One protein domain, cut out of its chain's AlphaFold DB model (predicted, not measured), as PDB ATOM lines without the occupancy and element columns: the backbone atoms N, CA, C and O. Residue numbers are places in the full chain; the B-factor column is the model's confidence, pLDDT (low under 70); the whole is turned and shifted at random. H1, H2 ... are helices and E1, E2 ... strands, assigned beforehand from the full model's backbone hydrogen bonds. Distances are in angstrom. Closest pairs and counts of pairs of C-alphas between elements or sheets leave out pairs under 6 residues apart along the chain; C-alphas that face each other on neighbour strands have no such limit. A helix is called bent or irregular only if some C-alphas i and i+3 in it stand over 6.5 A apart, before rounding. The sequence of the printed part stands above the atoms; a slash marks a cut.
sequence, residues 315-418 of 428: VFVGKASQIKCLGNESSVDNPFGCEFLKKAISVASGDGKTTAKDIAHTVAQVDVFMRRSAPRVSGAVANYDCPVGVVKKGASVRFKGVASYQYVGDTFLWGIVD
ATOM      1  N   VAL A 315     109.000 111.829 163.292       84.88
ATOM      2  CA  VAL A 315     108.465 111.468 164.608       84.88
ATOM      3  C   VAL A 315     109.169 112.282 165.689       84.88
ATOM      4  O   VAL A 315     110.337 112.653 165.543       84.88
ATOM      5  N   PHE A 316     108.464 112.572 166.780       86.31
ATOM      6  CA  PHE A 316     109.051 113.287 167.909       86.31
ATOM      7  C   PHE A 316     110.012 112.374 168.675       86.31
ATOM      8  O   PHE A 316     109.624 111.280 169.071       86.31
ATOM      9  N   VAL A 317     111.256 112.818 168.873       86.50
ATOM     10  CA  VAL A 317     112.309 112.026 169.532       86.50
ATOM     11  C   VAL A 317     112.449 112.379 171.007       86.50
ATOM     12  O   VAL A 317     112.660 111.488 171.825       86.50
ATOM     13  N   GLY A 318     112.311 113.659 171.349       84.31
ATOM     14  CA  GLY A 318     112.333 114.122 172.730       84.31
ATOM     15  C   GLY A 318     112.833 115.556 172.881       84.31
ATOM     16  O   GLY A 318     113.083 116.248 171.890       84.31
ATOM     17  N   LYS A 319     112.972 116.006 174.129       84.19
ATOM     18  CA  LYS A 319     113.528 117.326 174.474       84.19
ATOM     19  C   LYS A 319     114.936 117.189 175.042       84.19
ATOM     20  O   LYS A 319     115.184 116.286 175.836       84.19
ATOM     21  N   ALA A 320     115.845 118.101 174.712       80.62
ATOM     22  CA  ALA A 320     117.216 118.061 175.214       80.62
ATOM     23  C   ALA A 320     117.289 118.157 176.745       80.62
ATOM     24  O   ALA A 320     118.132 117.497 177.353       80.62
ATOM     25  N   SER A 321     116.370 118.889 177.388       78.81
ATOM     26  CA  SER A 321     116.261 118.927 178.856       78.81
ATOM     27  C   SER A 321     116.053 117.552 179.507       78.81
ATOM     28  O   SER A 321     116.452 117.354 180.656       78.81
ATOM     29  N   GLN A 322     115.492 116.584 178.775       77.00
ATOM     30  CA  GLN A 322     115.247 115.232 179.272       77.00
ATOM     31  C   GLN A 322     116.488 114.338 179.245       77.00
ATOM     32  O   GLN A 322     116.405 113.205 179.690       77.00
ATOM     33  N   ILE A 323     117.663 114.817 178.819       68.25
ATOM     34  CA  ILE A 323     118.905 114.018 178.815       68.25
ATOM     35  C   ILE A 323     119.331 113.506 180.209       68.25
ATOM     36  O   ILE A 323     120.162 112.605 180.310       68.25
ATOM     37  N   LYS A 324     118.767 114.076 181.285       66.62
ATOM     38  CA  LYS A 324     119.032 113.703 182.685       66.62
ATOM     39  C   LYS A 324     118.248 112.474 183.177       66.62
ATOM     40  O   LYS A 324     118.382 112.137 184.351       66.62
ATOM     41  N   CYS A 325     117.442 111.815 182.338       64.62
ATOM     42  CA  CYS A 325     116.823 110.535 182.704       64.62
ATOM     43  C   CYS A 325     117.877 109.448 183.002       64.62
ATOM     44  O   CYS A 325     118.991 109.468 182.471       64.62
ATOM     45  N   LEU A 326     117.537 108.496 183.877       57.56
ATOM     46  CA  LEU A 326     118.415 107.382 184.243       57.56
ATOM     47  C   LEU A 326     118.062 106.139 183.408       57.56
ATOM     48  O   LEU A 326     116.897 105.815 183.203       57.56
ATOM     49  N   GLY A 327     119.077 105.425 182.914       62.09
ATOM     50  CA  GLY A 327     118.890 104.179 182.157       62.09
ATOM     51  C   GLY A 327     118.138 104.346 180.826       62.09
ATOM     52  O   GLY A 327     118.273 105.354 180.144       62.09
ATOM     53  N   ASN A 328     117.349 103.336 180.443       63.31
ATOM     54  CA  ASN A 328     116.525 103.335 179.222       63.31
ATOM     55  C   ASN A 328     115.073 103.777 179.482       63.31
ATOM     56  O   ASN A 328     114.164 103.384 178.752       63.31
ATOM     57  N   GLU A 329     114.839 104.578 180.524       63.72
ATOM     58  CA  GLU A 329     113.510 105.120 180.808       63.72
ATOM     59  C   GLU A 329     112.983 105.922 179.613       63.72
ATOM     60  O   GLU A 329     113.691 106.752 179.032       63.72
ATOM     61  N   SER A 330     111.735 105.646 179.239       67.31
ATOM     62  CA  SER A 330     111.020 106.317 178.156       67.31
ATOM     63  C   SER A 330     109.774 107.002 178.689       67.31
ATOM     64  O   SER A 330     109.056 106.429 179.507       67.31
ATOM     65  N   SER A 331     109.484 108.193 178.185       67.56
ATOM     66  CA  SER A 331     108.315 108.991 178.556       67.56
ATOM     67  C   SER A 331     107.695 109.631 177.314       67.56
ATOM     68  O   SER A 331     108.216 109.499 176.209       67.56
ATOM     69  N   VAL A 332     106.601 110.371 177.474       67.12
ATOM     70  CA  VAL A 332     106.043 111.180 176.374       67.12
ATOM     71  C   VAL A 332     107.024 112.245 175.862       67.12
ATOM     72  O   VAL A 332     106.988 112.593 174.685       67.12
ATOM     73  N   ASP A 333     107.944 112.712 176.712       73.56
ATOM     74  CA  ASP A 333     108.985 113.684 176.363       73.56
ATOM     75  C   ASP A 333     110.288 113.028 175.862       73.56
ATOM     76  O   ASP A 333     111.240 113.726 175.503       73.56
ATOM     77  N   ASN A 334     110.327 111.693 175.843       81.06
ATOM     78  CA  ASN A 334     111.416 110.855 175.354       81.06
ATOM     79  C   ASN A 334     110.885 109.449 174.982       81.06
ATOM     80  O   ASN A 334     111.124 108.466 175.696       81.06
ATOM     81  N   PRO A 335     110.111 109.327 173.892       77.44
ATOM     82  CA  PRO A 335     109.411 108.083 173.565       77.44
ATOM     83  C   PRO A 335     110.334 106.931 173.135       77.44
ATOM     84  O   PRO A 335     109.921 105.768 173.137       77.44
ATOM     85  N   PHE A 336     111.584 107.238 172.786       82.00
ATOM     86  CA  PHE A 336     112.589 106.269 172.343       82.00
ATOM     87  C   PHE A 336     113.622 105.921 173.427       82.00
ATOM     88  O   PHE A 336     114.504 105.110 173.179       82.00
ATOM     89  N   GLY A 337     113.504 106.481 174.632       80.69
ATOM     90  CA  GLY A 337     114.381 106.175 175.760       80.69
ATOM     91  C   GLY A 337     115.650 107.032 175.832       80.69
ATOM     92  O   GLY A 337     116.141 107.582 174.844       80.69
ATOM     93  N   CYS A 338     116.184 107.187 177.049       81.19
ATOM     94  CA  CYS A 338     117.262 108.142 177.359       81.19
ATOM     95  C   CYS A 338     118.524 107.965 176.516       81.19
ATOM     96  O   CYS A 338     119.096 108.936 176.020       81.19
ATOM     97  N   GLU A 339     118.948 106.718 176.327       82.31
ATOM     98  CA  GLU A 339     120.140 106.402 175.543       82.31
ATOM     99  C   GLU A 339     119.975 106.774 174.070       82.31
ATOM    100  O   GLU A 339     120.917 107.251 173.434       82.31
ATOM    101  N   PHE A 340     118.769 106.621 173.519       82.19
ATOM    102  CA  PHE A 340     118.489 107.068 172.162       82.19
ATOM    103  C   PHE A 340     118.455 108.592 172.063       82.19
ATOM    104  O   PHE A 340     119.040 109.156 171.140       82.19
ATOM    105  N   LEU A 341     117.833 109.272 173.029       84.12
ATOM    106  CA  LEU A 341     117.786 110.732 173.070       84.12
ATOM    107  C   LEU A 341     119.194 111.352 173.102       84.12
ATOM    108  O   LEU A 341     119.467 112.287 172.350       84.12
ATOM    109  N   LYS A 342     120.118 110.793 173.898       83.88
ATOM    110  CA  LYS A 342     121.535 111.208 173.927       83.88
ATOM    111  C   LYS A 342     122.190 111.114 172.548       83.88
ATOM    112  O   LYS A 342     122.835 112.066 172.110       83.88
ATOM    113  N   LYS A 343     121.989 109.994 171.845       81.81
ATOM    114  CA  LYS A 343     122.506 109.790 170.480       81.81
ATOM    115  C   LYS A 343     121.894 110.782 169.493       81.81
ATOM    116  O   LYS A 343     122.611 111.377 168.696       81.81
ATOM    117  N   ALA A 344     120.585 111.007 169.570       81.31
ATOM    118  CA  ALA A 344     119.888 111.951 168.703       81.31
ATOM    119  C   ALA A 344     120.397 113.394 168.878       81.31
ATOM    120  O   ALA A 344     120.553 114.111 167.892       81.31
ATOM    121  N   ILE A 345     120.709 113.802 170.114       80.25
ATOM    122  CA  ILE A 345     121.311 115.111 170.420       80.25
ATOM    123  C   ILE A 345     122.711 115.234 169.825       80.25
ATOM    124  O   ILE A 345     123.039 116.277 169.257       80.25
ATOM    125  N   SER A 346     123.525 114.183 169.917       77.88
ATOM    126  CA  SER A 346     124.888 114.206 169.381       77.88
ATOM    127  C   SER A 346     124.896 114.313 167.846       77.88
ATOM    128  O   SER A 346     125.627 115.135 167.290       77.88
ATOM    129  N   VAL A 347     123.972 113.614 167.174       74.38
ATOM    130  CA  VAL A 347     123.740 113.711 165.720       74.38
ATOM    131  C   VAL A 347     123.261 115.105 165.324       74.38
ATOM    132  O   VAL A 347     123.799 115.699 164.391       74.38
ATOM    133  N   ALA A 348     122.278 115.656 166.042       73.19
ATOM    134  CA  ALA A 348     121.756 116.996 165.776       73.19
ATOM    135  C   ALA A 348     122.806 118.100 166.001       73.19
ATOM    136  O   ALA A 348     122.733 119.149 165.366       73.19
ATOM    137  N   SER A 349     123.782 117.853 166.880       69.56
ATOM    138  CA  SER A 349     124.878 118.779 167.191       69.56
ATOM    139  C   SER A 349     126.086 118.630 166.256       69.56
ATOM    140  O   SER A 349     127.032 119.405 166.373       69.56
ATOM    141  N   GLY A 350     126.068 117.667 165.324       63.50
ATOM    142  CA  GLY A 350     127.119 117.495 164.318       63.50
ATOM    143  C   GLY A 350     128.439 116.945 164.864       63.50
ATOM    144  O   GLY A 350     129.496 117.295 164.350       63.50
ATOM    145  N   ASP A 351     128.397 116.082 165.882       54.72
ATOM    146  CA  ASP A 351     129.580 115.560 166.590       54.72
ATOM    147  C   ASP A 351     130.583 114.745 165.740       54.72
ATOM    148  O   ASP A 351     131.613 114.300 166.253       54.72
ATOM    149  N   GLY A 352     130.285 114.519 164.455       49.41
ATOM    150  CA  GLY A 352     131.134 113.843 163.472       49.41
ATOM    151  C   GLY A 352     131.343 112.343 163.707       49.41
ATOM    152  O   GLY A 352     131.957 111.685 162.868       49.41
ATOM    153  N   LYS A 353     130.841 111.788 164.819       48.97
ATOM    154  CA  LYS A 353     131.007 110.378 165.208       48.97
ATOM    155  C   LYS A 353     129.764 109.539 164.931       48.97
ATOM    156  O   LYS A 353     129.898 108.335 164.724       48.97
ATOM    157  N   THR A 354     128.580 110.153 164.910       53.62
ATOM    158  CA  THR A 354     127.310 109.439 164.730       53.62
ATOM    159  C   THR A 354     126.645 109.841 163.415       53.62
ATOM    160  O   THR A 354     126.270 110.996 163.212       53.62
ATOM    161  N   THR A 355     126.482 108.889 162.496       55.38
ATOM    162  CA  THR A 355     125.827 109.107 161.201       55.38
ATOM    163  C   THR A 355     124.305 109.059 161.328       55.38
ATOM    164  O   THR A 355     123.718 108.163 161.930       55.38
ATOM    165  N   ALA A 356     123.644 110.015 160.675       53.84
ATOM    166  CA  ALA A 356     122.190 110.166 160.624       53.84
ATOM    167  C   ALA A 356     121.422 108.923 160.112       53.84
ATOM    168  O   ALA A 356     120.236 108.791 160.397       53.84
ATOM    169  N   LYS A 357     122.081 108.027 159.361       53.12
ATOM    170  CA  LYS A 357     121.465 106.902 158.633       53.12
ATOM    171  C   LYS A 357     121.454 105.559 159.380       53.12
ATOM    172  O   LYS A 357     120.767 104.646 158.928       53.12
ATOM    173  N   ASP A 358     122.167 105.440 160.501       52.66
ATOM    174  CA  ASP A 358     122.439 104.141 161.148       52.66
ATOM    175  C   ASP A 358     121.729 103.957 162.497       52.66
ATOM    176  O   ASP A 358     122.077 103.085 163.293       52.66
ATOM    177  N   ILE A 359     120.699 104.761 162.771       61.66
ATOM    178  CA  ILE A 359     119.985 104.710 164.045       61.66
ATOM    179  C   ILE A 359     118.673 103.953 163.839       61.66
ATOM    180  O   ILE A 359     117.665 104.513 163.414       61.66
ATOM    181  N   ALA A 360     118.690 102.646 164.093       58.31
ATOM    182  CA  ALA A 360     117.476 101.856 164.269       58.31
ATOM    183  C   ALA A 360     117.159 101.777 165.766       58.31
ATOM    184  O   ALA A 360     118.036 101.449 166.572       58.31
ATOM    185  N   HIS A 361     115.924 102.090 166.152       66.88
ATOM    186  CA  HIS A 361     115.520 101.983 167.550       66.88
ATOM    187  C   HIS A 361     114.071 101.552 167.697       66.88
ATOM    188  O   HIS A 361     113.205 101.927 166.905       66.88
ATOM    189  N   THR A 362     113.821 100.748 168.720       63.19
ATOM    190  CA  THR A 362     112.481 100.296 169.066       63.19
ATOM    191  C   THR A 362     111.800 101.372 169.896       63.19
ATOM    192  O   THR A 362     112.391 101.892 170.840       63.19
ATOM    193  N   VAL A 363     110.555 101.708 169.559       59.84
ATOM    194  CA  VAL A 363     109.728 102.568 170.412       59.84
ATOM    195  C   VAL A 363     109.570 101.887 171.761       59.84
ATOM    196  O   VAL A 363     108.968 100.813 171.851       59.84
ATOM    197  N   ALA A 364     110.119 102.516 172.794       54.28
ATOM    198  CA  ALA A 364     110.322 101.863 174.069       54.28
ATOM    199  C   ALA A 364     108.980 101.543 174.742       54.28
ATOM    200  O   ALA A 364     108.779 100.385 175.109       54.28
ATOM    201  N   GLN A 365     108.040 102.502 174.873       54.12
ATOM    202  CA  GLN A 365     106.798 102.251 175.638       54.12
ATOM    203  C   GLN A 365     105.521 103.031 175.259       54.12
ATOM    204  O   GLN A 365     104.458 102.657 175.757       54.12
ATOM    205  N   VAL A 366     105.567 104.048 174.392       61.81
ATOM    206  CA  VAL A 366     104.408 104.905 174.042       61.81
ATOM    207  C   VAL A 366     104.239 105.032 172.532       61.81
ATOM    208  O   VAL A 366     105.224 105.183 171.823       61.81
ATOM    209  N   ASP A 367     102.999 104.987 172.040       75.38
ATOM    210  CA  ASP A 367     102.693 105.234 170.627       75.38
ATOM    211  C   ASP A 367     103.170 106.638 170.208       75.38
ATOM    212  O   ASP A 367     102.910 107.626 170.898       75.38
ATOM    213  N   VAL A 368     103.846 106.741 169.059       77.81
ATOM    214  CA  VAL A 368     104.403 108.008 168.561       77.81
ATOM    215  C   VAL A 368     103.705 108.417 167.274       77.81
ATOM    216  O   VAL A 368     103.727 107.693 166.279       77.81
ATOM    217  N   PHE A 369     103.107 109.606 167.265       80.38
ATOM    218  CA  PHE A 369     102.501 110.157 166.058       80.38
ATOM    219  C   PHE A 369     103.566 110.533 165.028       80.38
ATOM    220  O   PHE A 369     104.504 111.280 165.311       80.38
ATOM    221  N   MET A 370     103.370 110.047 163.808       83.00
ATOM    222  CA  MET A 370     104.163 110.401 162.641       83.00
ATOM    223  C   MET A 370     103.525 111.585 161.923       83.00
ATOM    224  O   MET A 370     102.307 111.623 161.761       83.00
ATOM    225  N   ARG A 371     104.331 112.548 161.478       81.25
ATOM    226  CA  ARG A 371     103.884 113.772 160.795       81.25
ATOM    227  C   ARG A 371     104.651 113.966 159.491       81.25
ATOM    228  O   ARG A 371     105.751 113.447 159.347       81.25
ATOM    229  N   ARG A 372     104.089 114.729 158.548       76.19
ATOM    230  CA  ARG A 372     104.768 115.033 157.268       76.19
ATOM    231  C   ARG A 372     105.959 115.969 157.419       76.19
ATOM    232  O   ARG A 372     106.821 115.988 156.552       76.19
ATOM    233  N   SER A 373     105.965 116.784 158.465       72.69
ATOM    234  CA  SER A 373     107.046 117.715 158.743       72.69
ATOM    235  C   SER A 373     107.152 117.980 160.242       72.69
ATOM    236  O   SER A 373     106.202 117.747 161.001       72.69
ATOM    237  N   ALA A 374     108.333 118.423 160.674       70.88
ATOM    238  CA  ALA A 374     108.516 118.941 162.022       70.88
ATOM    239  C   ALA A 374     107.699 120.238 162.174       70.88
ATOM    240  O   ALA A 374     107.482 120.945 161.185       70.88
ATOM    241  N   PRO A 375     107.216 120.560 163.383       67.81
ATOM    242  CA  PRO A 375     106.348 121.710 163.578       67.81
ATOM    243  C   PRO A 375     107.022 123.013 163.153       67.81
ATOM    244  O   PRO A 375     108.212 123.239 163.380       67.81
ATOM    245  N   ARG A 376     106.221 123.898 162.563       71.19
ATOM    246  CA  ARG A 376     106.649 125.239 162.177       71.19
ATOM    247  C   ARG A 376     106.552 126.171 163.370       71.19
ATOM    248  O   ARG A 376     105.452 126.445 163.850       71.19
ATOM    249  N   VAL A 377     107.690 126.670 163.831       57.69
ATOM    250  CA  VAL A 377     107.742 127.628 164.938       57.69
ATOM    251  C   VAL A 377     107.562 129.044 164.394       57.69
ATOM    252  O   VAL A 377     108.339 129.486 163.552       57.69
ATOM    253  N   SER A 378     106.527 129.742 164.864       53.25
ATOM    254  CA  SER A 378     106.290 131.167 164.610       53.25
ATOM    255  C   SER A 378     106.189 131.885 165.954       53.25
ATOM    256  O   SER A 378     105.242 131.667 166.713       53.25
ATOM    257  N   GLY A 379     107.205 132.683 166.291       60.38
ATOM    258  CA  GLY A 379     107.325 133.293 167.617       60.38
ATOM    259  C   GLY A 379     107.335 132.240 168.732       60.38
ATOM    260  O   GLY A 379     108.156 131.325 168.723       60.38
ATOM    261  N   ALA A 380     106.399 132.353 169.676       51.88
ATOM    262  CA  ALA A 380     106.227 131.414 170.789       51.88
ATOM    263  C   ALA A 380     105.232 130.270 170.498       51.88
ATOM    264  O   ALA A 380     104.794 129.603 171.430       51.88
ATOM    265  N   VAL A 381     104.854 130.040 169.232       43.44
ATOM    266  CA  VAL A 381     103.868 129.018 168.840       43.44
ATOM    267  C   VAL A 381     104.496 127.983 167.907       43.44
ATOM    268  O   VAL A 381     104.984 128.318 166.828       43.44
ATOM    269  N   ALA A 382     104.438 126.707 168.294       57.25
ATOM    270  CA  ALA A 382     104.750 125.574 167.423       57.25
ATOM    271  C   ALA A 382     103.481 125.085 166.699       57.25
ATOM    272  O   ALA A 382     102.528 124.623 167.327       57.25
ATOM    273  N   ASN A 383     103.472 125.174 165.368       63.06
ATOM    274  CA  ASN A 383     102.368 124.746 164.510       63.06
ATOM    275  C   ASN A 383     102.648 123.350 163.958       63.06
ATOM    276  O   ASN A 383     103.563 123.162 163.155       63.06
ATOM    277  N   TYR A 384     101.859 122.372 164.384       68.06
ATOM    278  CA  TYR A 384     102.023 120.977 163.990       68.06
ATOM    279  C   TYR A 384     101.115 120.655 162.803       68.06
ATOM    280  O   TYR A 384      99.906 120.848 162.891       68.06
ATOM    281  N   ASP A 385     101.671 120.096 161.727       66.50
ATOM    282  CA  ASP A 385     100.852 119.480 160.674       66.50
ATOM    283  C   ASP A 385     100.145 118.229 161.230       66.50
ATOM    284  O   ASP A 385     100.659 117.600 162.158       66.50
ATOM    285  N   CYS A 386      99.002 117.823 160.671       66.75
ATOM    286  CA  CYS A 386      98.263 116.631 161.111       66.75
ATOM    287  C   CYS A 386      99.121 115.349 161.160       66.75
ATOM    288  O   CYS A 386     100.043 115.174 160.354       66.75
ATOM    289  N   PRO A 387      98.827 114.419 162.094       74.12
ATOM    290  CA  PRO A 387      99.423 113.092 162.063       74.12
ATOM    291  C   PRO A 387      99.053 112.345 160.775       74.12
ATOM    292  O   PRO A 387      97.891 112.319 160.377       74.12
ATOM    293  N   VAL A 388     100.036 111.694 160.158       75.06
ATOM    294  CA  VAL A 388      99.907 110.842 158.957       75.06
ATOM    295  C   VAL A 388     100.261 109.384 159.246       75.06
ATOM    296  O   VAL A 388     100.601 108.607 158.359       75.06
ATOM    297  N   GLY A 389     100.261 109.014 160.522       76.25
ATOM    298  CA  GLY A 389     100.584 107.672 160.966       76.25
ATOM    299  C   GLY A 389     100.854 107.624 162.459       76.25
ATOM    300  O   GLY A 389     100.986 108.651 163.127       76.25
ATOM    301  N   VAL A 390     100.947 106.406 162.977       78.44
ATOM    302  CA  VAL A 390     101.339 106.133 164.358       78.44
ATOM    303  C   VAL A 390     102.365 105.017 164.324       78.44
ATOM    304  O   VAL A 390     102.102 103.947 163.776       78.44
ATOM    305  N   VAL A 391     103.525 105.258 164.921       78.25
ATOM    306  CA  VAL A 391     104.470 104.200 165.247       78.25
ATOM    307  C   VAL A 391     104.022 103.582 166.561       78.25
ATOM    308  O   VAL A 391     103.993 104.251 167.592       78.25
ATOM    309  N   LYS A 392     103.636 102.308 166.510       79.06
ATOM    310  CA  LYS A 392     103.160 101.583 167.685       79.06
ATOM    311  C   LYS A 392     104.294 101.266 168.652       79.06
ATOM    312  O   LYS A 392     105.428 101.030 168.234       79.06
ATOM    313  N   LYS A 393     103.963 101.208 169.944       75.31
ATOM    314  CA  LYS A 393     104.847 100.649 170.975       75.31
ATOM    315  C   LYS A 393     105.456  99.319 170.509       75.31
ATOM    316  O   LYS A 393     104.741  98.449 170.016       75.31
ATOM    317  N   GLY A 394     106.766  99.156 170.696       70.50
ATOM    318  CA  GLY A 394     107.489  97.940 170.316       70.50
ATOM    319  C   GLY A 394     107.838  97.837 168.828       70.50
ATOM    320  O   GLY A 394     108.550  96.910 168.447       70.50
ATOM    321  N   ALA A 395     107.395  98.774 167.983       76.00
ATOM    322  CA  ALA A 395     107.815  98.819 166.589       76.00
ATOM    323  C   ALA A 395     109.225  99.411 166.462       76.00
ATOM    324  O   ALA A 395     109.567 100.404 167.112       76.00
ATOM    325  N   SER A 396     110.036  98.810 165.594       75.19
ATOM    326  CA  SER A 396     111.348  99.338 165.225       75.19
ATOM    327  C   SER A 396     111.207 100.418 164.162       75.19
ATOM    328  O   SER A 396     110.570 100.211 163.130       75.19
ATOM    329  N   VAL A 397     111.844 101.560 164.399       77.69
ATOM    330  CA  VAL A 397     111.895 102.687 163.468       77.69
ATOM    331  C   VAL A 397     113.324 102.877 163.000       77.69
ATOM    332  O   VAL A 397     114.257 102.860 163.805       77.69
ATOM    333  N   ARG A 398     113.493 103.077 161.693       78.00
ATOM    334  CA  ARG A 398     114.768 103.483 161.109       78.00
ATOM    335  C   ARG A 398     114.764 104.987 160.887       78.00
ATOM    336  O   ARG A 398     113.883 105.508 160.200       78.00
ATOM    337  N   PHE A 399     115.766 105.654 161.443       78.81
ATOM    338  CA  PHE A 399     115.959 107.083 161.285       78.81
ATOM    339  C   PHE A 399     116.959 107.367 160.159       78.81
ATOM    340  O   PHE A 399     118.010 106.738 160.075       78.81
ATOM    341  N   LYS A 400     116.606 108.309 159.283       75.31
ATOM    342  CA  LYS A 400     117.461 108.857 158.217       75.31
ATOM    343  C   LYS A 400     118.224 110.104 158.650       75.31
ATOM    344  O   LYS A 400     119.168 110.508 157.974       75.31
ATOM    345  N   GLY A 401     117.776 110.722 159.738       74.69
ATOM    346  CA  GLY A 401     118.429 111.849 160.376       74.69
ATOM    347  C   GLY A 401     117.609 112.426 161.508       74.69
ATOM    348  O   GLY A 401     116.491 111.985 161.774       74.69
ATOM    349  N   VAL A 402     118.195 113.404 162.188       77.31
ATOM    350  CA  VAL A 402     117.576 114.101 163.310       77.31
ATOM    351  C   VAL A 402     117.688 115.595 163.056       77.31
ATOM    352  O   VAL A 402     118.772 116.111 162.796       77.31
ATOM    353  N   ALA A 403     116.555 116.280 163.121       73.88
ATOM    354  CA  ALA A 403     116.474 117.726 163.138       73.88
ATOM    355  C   ALA A 403     116.275 118.204 164.577       73.88
ATOM    356  O   ALA A 403     115.637 117.525 165.387       73.88
ATOM    357  N   SER A 404     116.789 119.391 164.885       74.69
ATOM    358  CA  SER A 404     116.516 120.057 166.151       74.69
ATOM    359  C   SER A 404     116.137 121.515 165.931       74.69
ATOM    360  O   SER A 404     116.563 122.129 164.954       74.69
ATOM    361  N   TYR A 405     115.315 122.057 166.825       70.69
ATOM    362  CA  TYR A 405     115.037 123.489 166.892       70.69
ATOM    363  C   TYR A 405     114.857 123.916 168.347       70.69
ATOM    364  O   TYR A 405     114.404 123.135 169.189       70.69
ATOM    365  N   GLN A 406     115.206 125.166 168.636       69.56
ATOM    366  CA  GLN A 406     114.973 125.761 169.946       69.56
ATOM    367  C   GLN A 406     113.549 126.312 170.030       69.56
ATOM    368  O   GLN A 406     113.075 126.989 169.118       69.56
ATOM    369  N   TYR A 407     112.863 126.015 171.127       59.78
ATOM    370  CA  TYR A 407     111.507 126.473 171.395       59.78
ATOM    371  C   TYR A 407     111.274 126.531 172.906       59.78
ATOM    372  O   TYR A 407     111.557 125.566 173.610       59.78
ATOM    373  N   VAL A 408     110.773 127.665 173.410       64.44
ATOM    374  CA  VAL A 408     110.440 127.871 174.840       64.44
ATOM    375  C   VAL A 408     111.605 127.479 175.776       64.44
ATOM    376  O   VAL A 408     111.424 126.809 176.786       64.44
ATOM    377  N   GLY A 409     112.831 127.875 175.418       66.00
ATOM    378  CA  GLY A 409     114.025 127.635 176.241       66.00
ATOM    379  C   GLY A 409     114.540 126.191 176.259       66.00
ATOM    380  O   GLY A 409     115.422 125.882 177.055       66.00
ATOM    381  N   ASP A 410     114.028 125.317 175.391       72.00
ATOM    382  CA  ASP A 410     114.484 123.932 175.246       72.00
ATOM    383  C   ASP A 410     114.770 123.600 173.773       72.00
ATOM    384  O   ASP A 410     114.322 124.301 172.862       72.00
ATOM    385  N   THR A 411     115.500 122.517 173.530       78.19
ATOM    386  CA  THR A 411     115.784 122.010 172.184       78.19
ATOM    387  C   THR A 411     114.928 120.780 171.926       78.19
ATOM    388  O   THR A 411     115.073 119.755 172.589       78.19
ATOM    389  N   PHE A 412     114.043 120.861 170.940       81.31
ATOM    390  CA  PHE A 412     113.167 119.763 170.543       81.31
ATOM    391  C   PHE A 412     113.810 118.979 169.407       81.31
ATOM    392  O   PHE A 412     114.256 119.574 168.426       81.31
ATOM    393  N   LEU A 413     113.824 117.651 169.523       84.31
ATOM    394  CA  LEU A 413     114.411 116.750 168.540       84.31
ATOM    395  C   LEU A 413     113.335 115.986 167.772       84.31
ATOM    396  O   LEU A 413     112.401 115.423 168.350       84.31
ATOM    397  N   TRP A 414     113.509 115.937 166.456       84.44
ATOM    398  CA  TRP A 414     112.616 115.273 165.515       84.44
ATOM    399  C   TRP A 414     113.412 114.352 164.612       84.44
ATOM    400  O   TRP A 414     114.351 114.776 163.946       84.44
ATOM    401  N   GLY A 415     113.031 113.084 164.589       84.06
ATOM    402  CA  GLY A 415     113.689 112.074 163.785       84.06
ATOM    403  C   GLY A 415     112.971 111.890 162.458       84.06
ATOM    404  O   GLY A 415     111.752 111.754 162.426       84.06
ATOM    405  N   ILE A 416     113.729 111.881 161.370       81.81
ATOM    406  CA  ILE A 416     113.259 111.642 160.005       81.81
ATOM    407  C   ILE A 416     113.185 110.135 159.787       81.81
ATOM    408  O   ILE A 416     114.177 109.449 160.026       81.81
ATOM    409  N   VAL A 417     112.052 109.616 159.320       81.62
ATOM    410  CA  VAL A 417     111.789 108.172 159.238       81.62
ATOM    411  C   VAL A 417     111.414 107.722 157.830       81.62
ATOM    412  O   VAL A 417     110.702 108.409 157.098       81.62
ATOM    413  N   ASP A 418     111.864 106.518 157.479       68.88
ATOM    414  CA  ASP A 418     111.406 105.801 156.290       68.88
ATOM    415  C   ASP A 418     110.093 105.090 156.583       68.88
ATOM    416  O   ASP A 418     110.078 103.972 157.094       68.88
TER     417      ASP A 418
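Overview. This is residues 315 to 418 of the 428 residues of the protein "Caspase domain-containing protein" of Bradyrhizobium sp. NFR13 (UniProt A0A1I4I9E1). A strongly twisted sheet of four strands, E1, E8, E7 and E2, is curled like part of a barrel, with the helix H2 packed across it; a smaller two-strand sheet, E3 with E6, is partly face to face with it, the strands crossed, in a loose sandwich. The chain leaves the smaller sheet for the little hairpin of E4 and E5, the part farthest from the middle, and comes back, one long hairpin wound over both sheets as a jelly roll. You have 104 printed residues with two named helices and eight named strands, in the order E1 H1 H2 E2 E3 E4 E5 E6 E7 E8; the class is mixed, and the three sheets, E1 E8 E7 E2, E3 E6 and E4 E5, are antiparallel. The whole is compact, with a radius of gyration of the C-alphas of 12.8 A, and rounded, spanning 33 by 29 by 25 A.

Arrangement. Start at E1, residues 315 to 319, an edge strand, and set it beside E8, residues 410 to 417: they are antiparallel at 156 degrees, with N 315 and O 415 2.9 A apart. The inner strand E8 also pairs with E7, residues 396 to 407; in this hairpin N 412 and O 405 are 2.9 A apart. E7 bends by 79 degrees at residue 400 and is staggered: residues 399 to 407 pair with E8, residues 396 to 399 with the other edge strand, E2, residues 359 to 362, where N 397 and O 361 are 2.9 A apart. After E1 look for H1, residues 320 to 324, which only grazes this sheet with residues 320 to 322. H1 touches H2, residues 338 to 348, the closest C-alphas being those of Ile 323 and Lys 342, 6.2 A apart. H2 is on the sheet at a height of 6.9 A, across the strands, at 87 degrees to E8 on the local plane. It lies over E8 with 4 of its C-alphas, and only just not over E1 and E7, with 2 each. Every O i to N i+4 pair of H2 is within hydrogen-bond range; in H1 it is 0 of 1, beside 1 of 2 O i to N i+3 pairs. Next find E3, residues 368 to 371, antiparallel to E6, residues 387 to 391, with N 370 and O 389 2.8 A apart. The closest C-alphas of E1 and E3 are those of Val 315 and Met 370, 4.8 A apart. The two sheets of the sandwich, E1 E8 E7 E2 and E3 E6, are face to face: the parts that face each other are 10.3 A centre to centre, and the strands of the one stand at 79 degrees to those of the other. In the hairpin of E4, residues 376 to 378, and E5, residues 381 to 383, N 376 and O 383 are 2.8 A apart; E4 and E1 are apart.

Along the chain. Find C-alpha 315 at (108.465, 111.468, 164.608); from there E1 runs 12.5 A. H1 covers 8.8 A and is irregular, with C-alphas 321 and 324 7.0 A apart. H2 runs 15.3 A from C-alpha 338 at (117.262, 108.142, 177.359). E2 measures 10.1 A, E3 9.7 A, E4 6.4 A, E5 6.3 A and E6 10.7 A. E7 is the longest strand, 27.8 A, and E8 runs 22.6 A to C-alpha 417 at (111.789, 108.172, 159.238).

Size, cuts and confidence. The C-alphas farthest apart, those of Gly 379 and Gly 394, are 35.5 A from each other. The printed part has no cut; its one long link is H1 to H2, residues 325 to 337. Mean pLDDT of the printed part is 71.0, with 44 residues under 70, among them residues 323 to 332, 349 to 366 and 377 to 386.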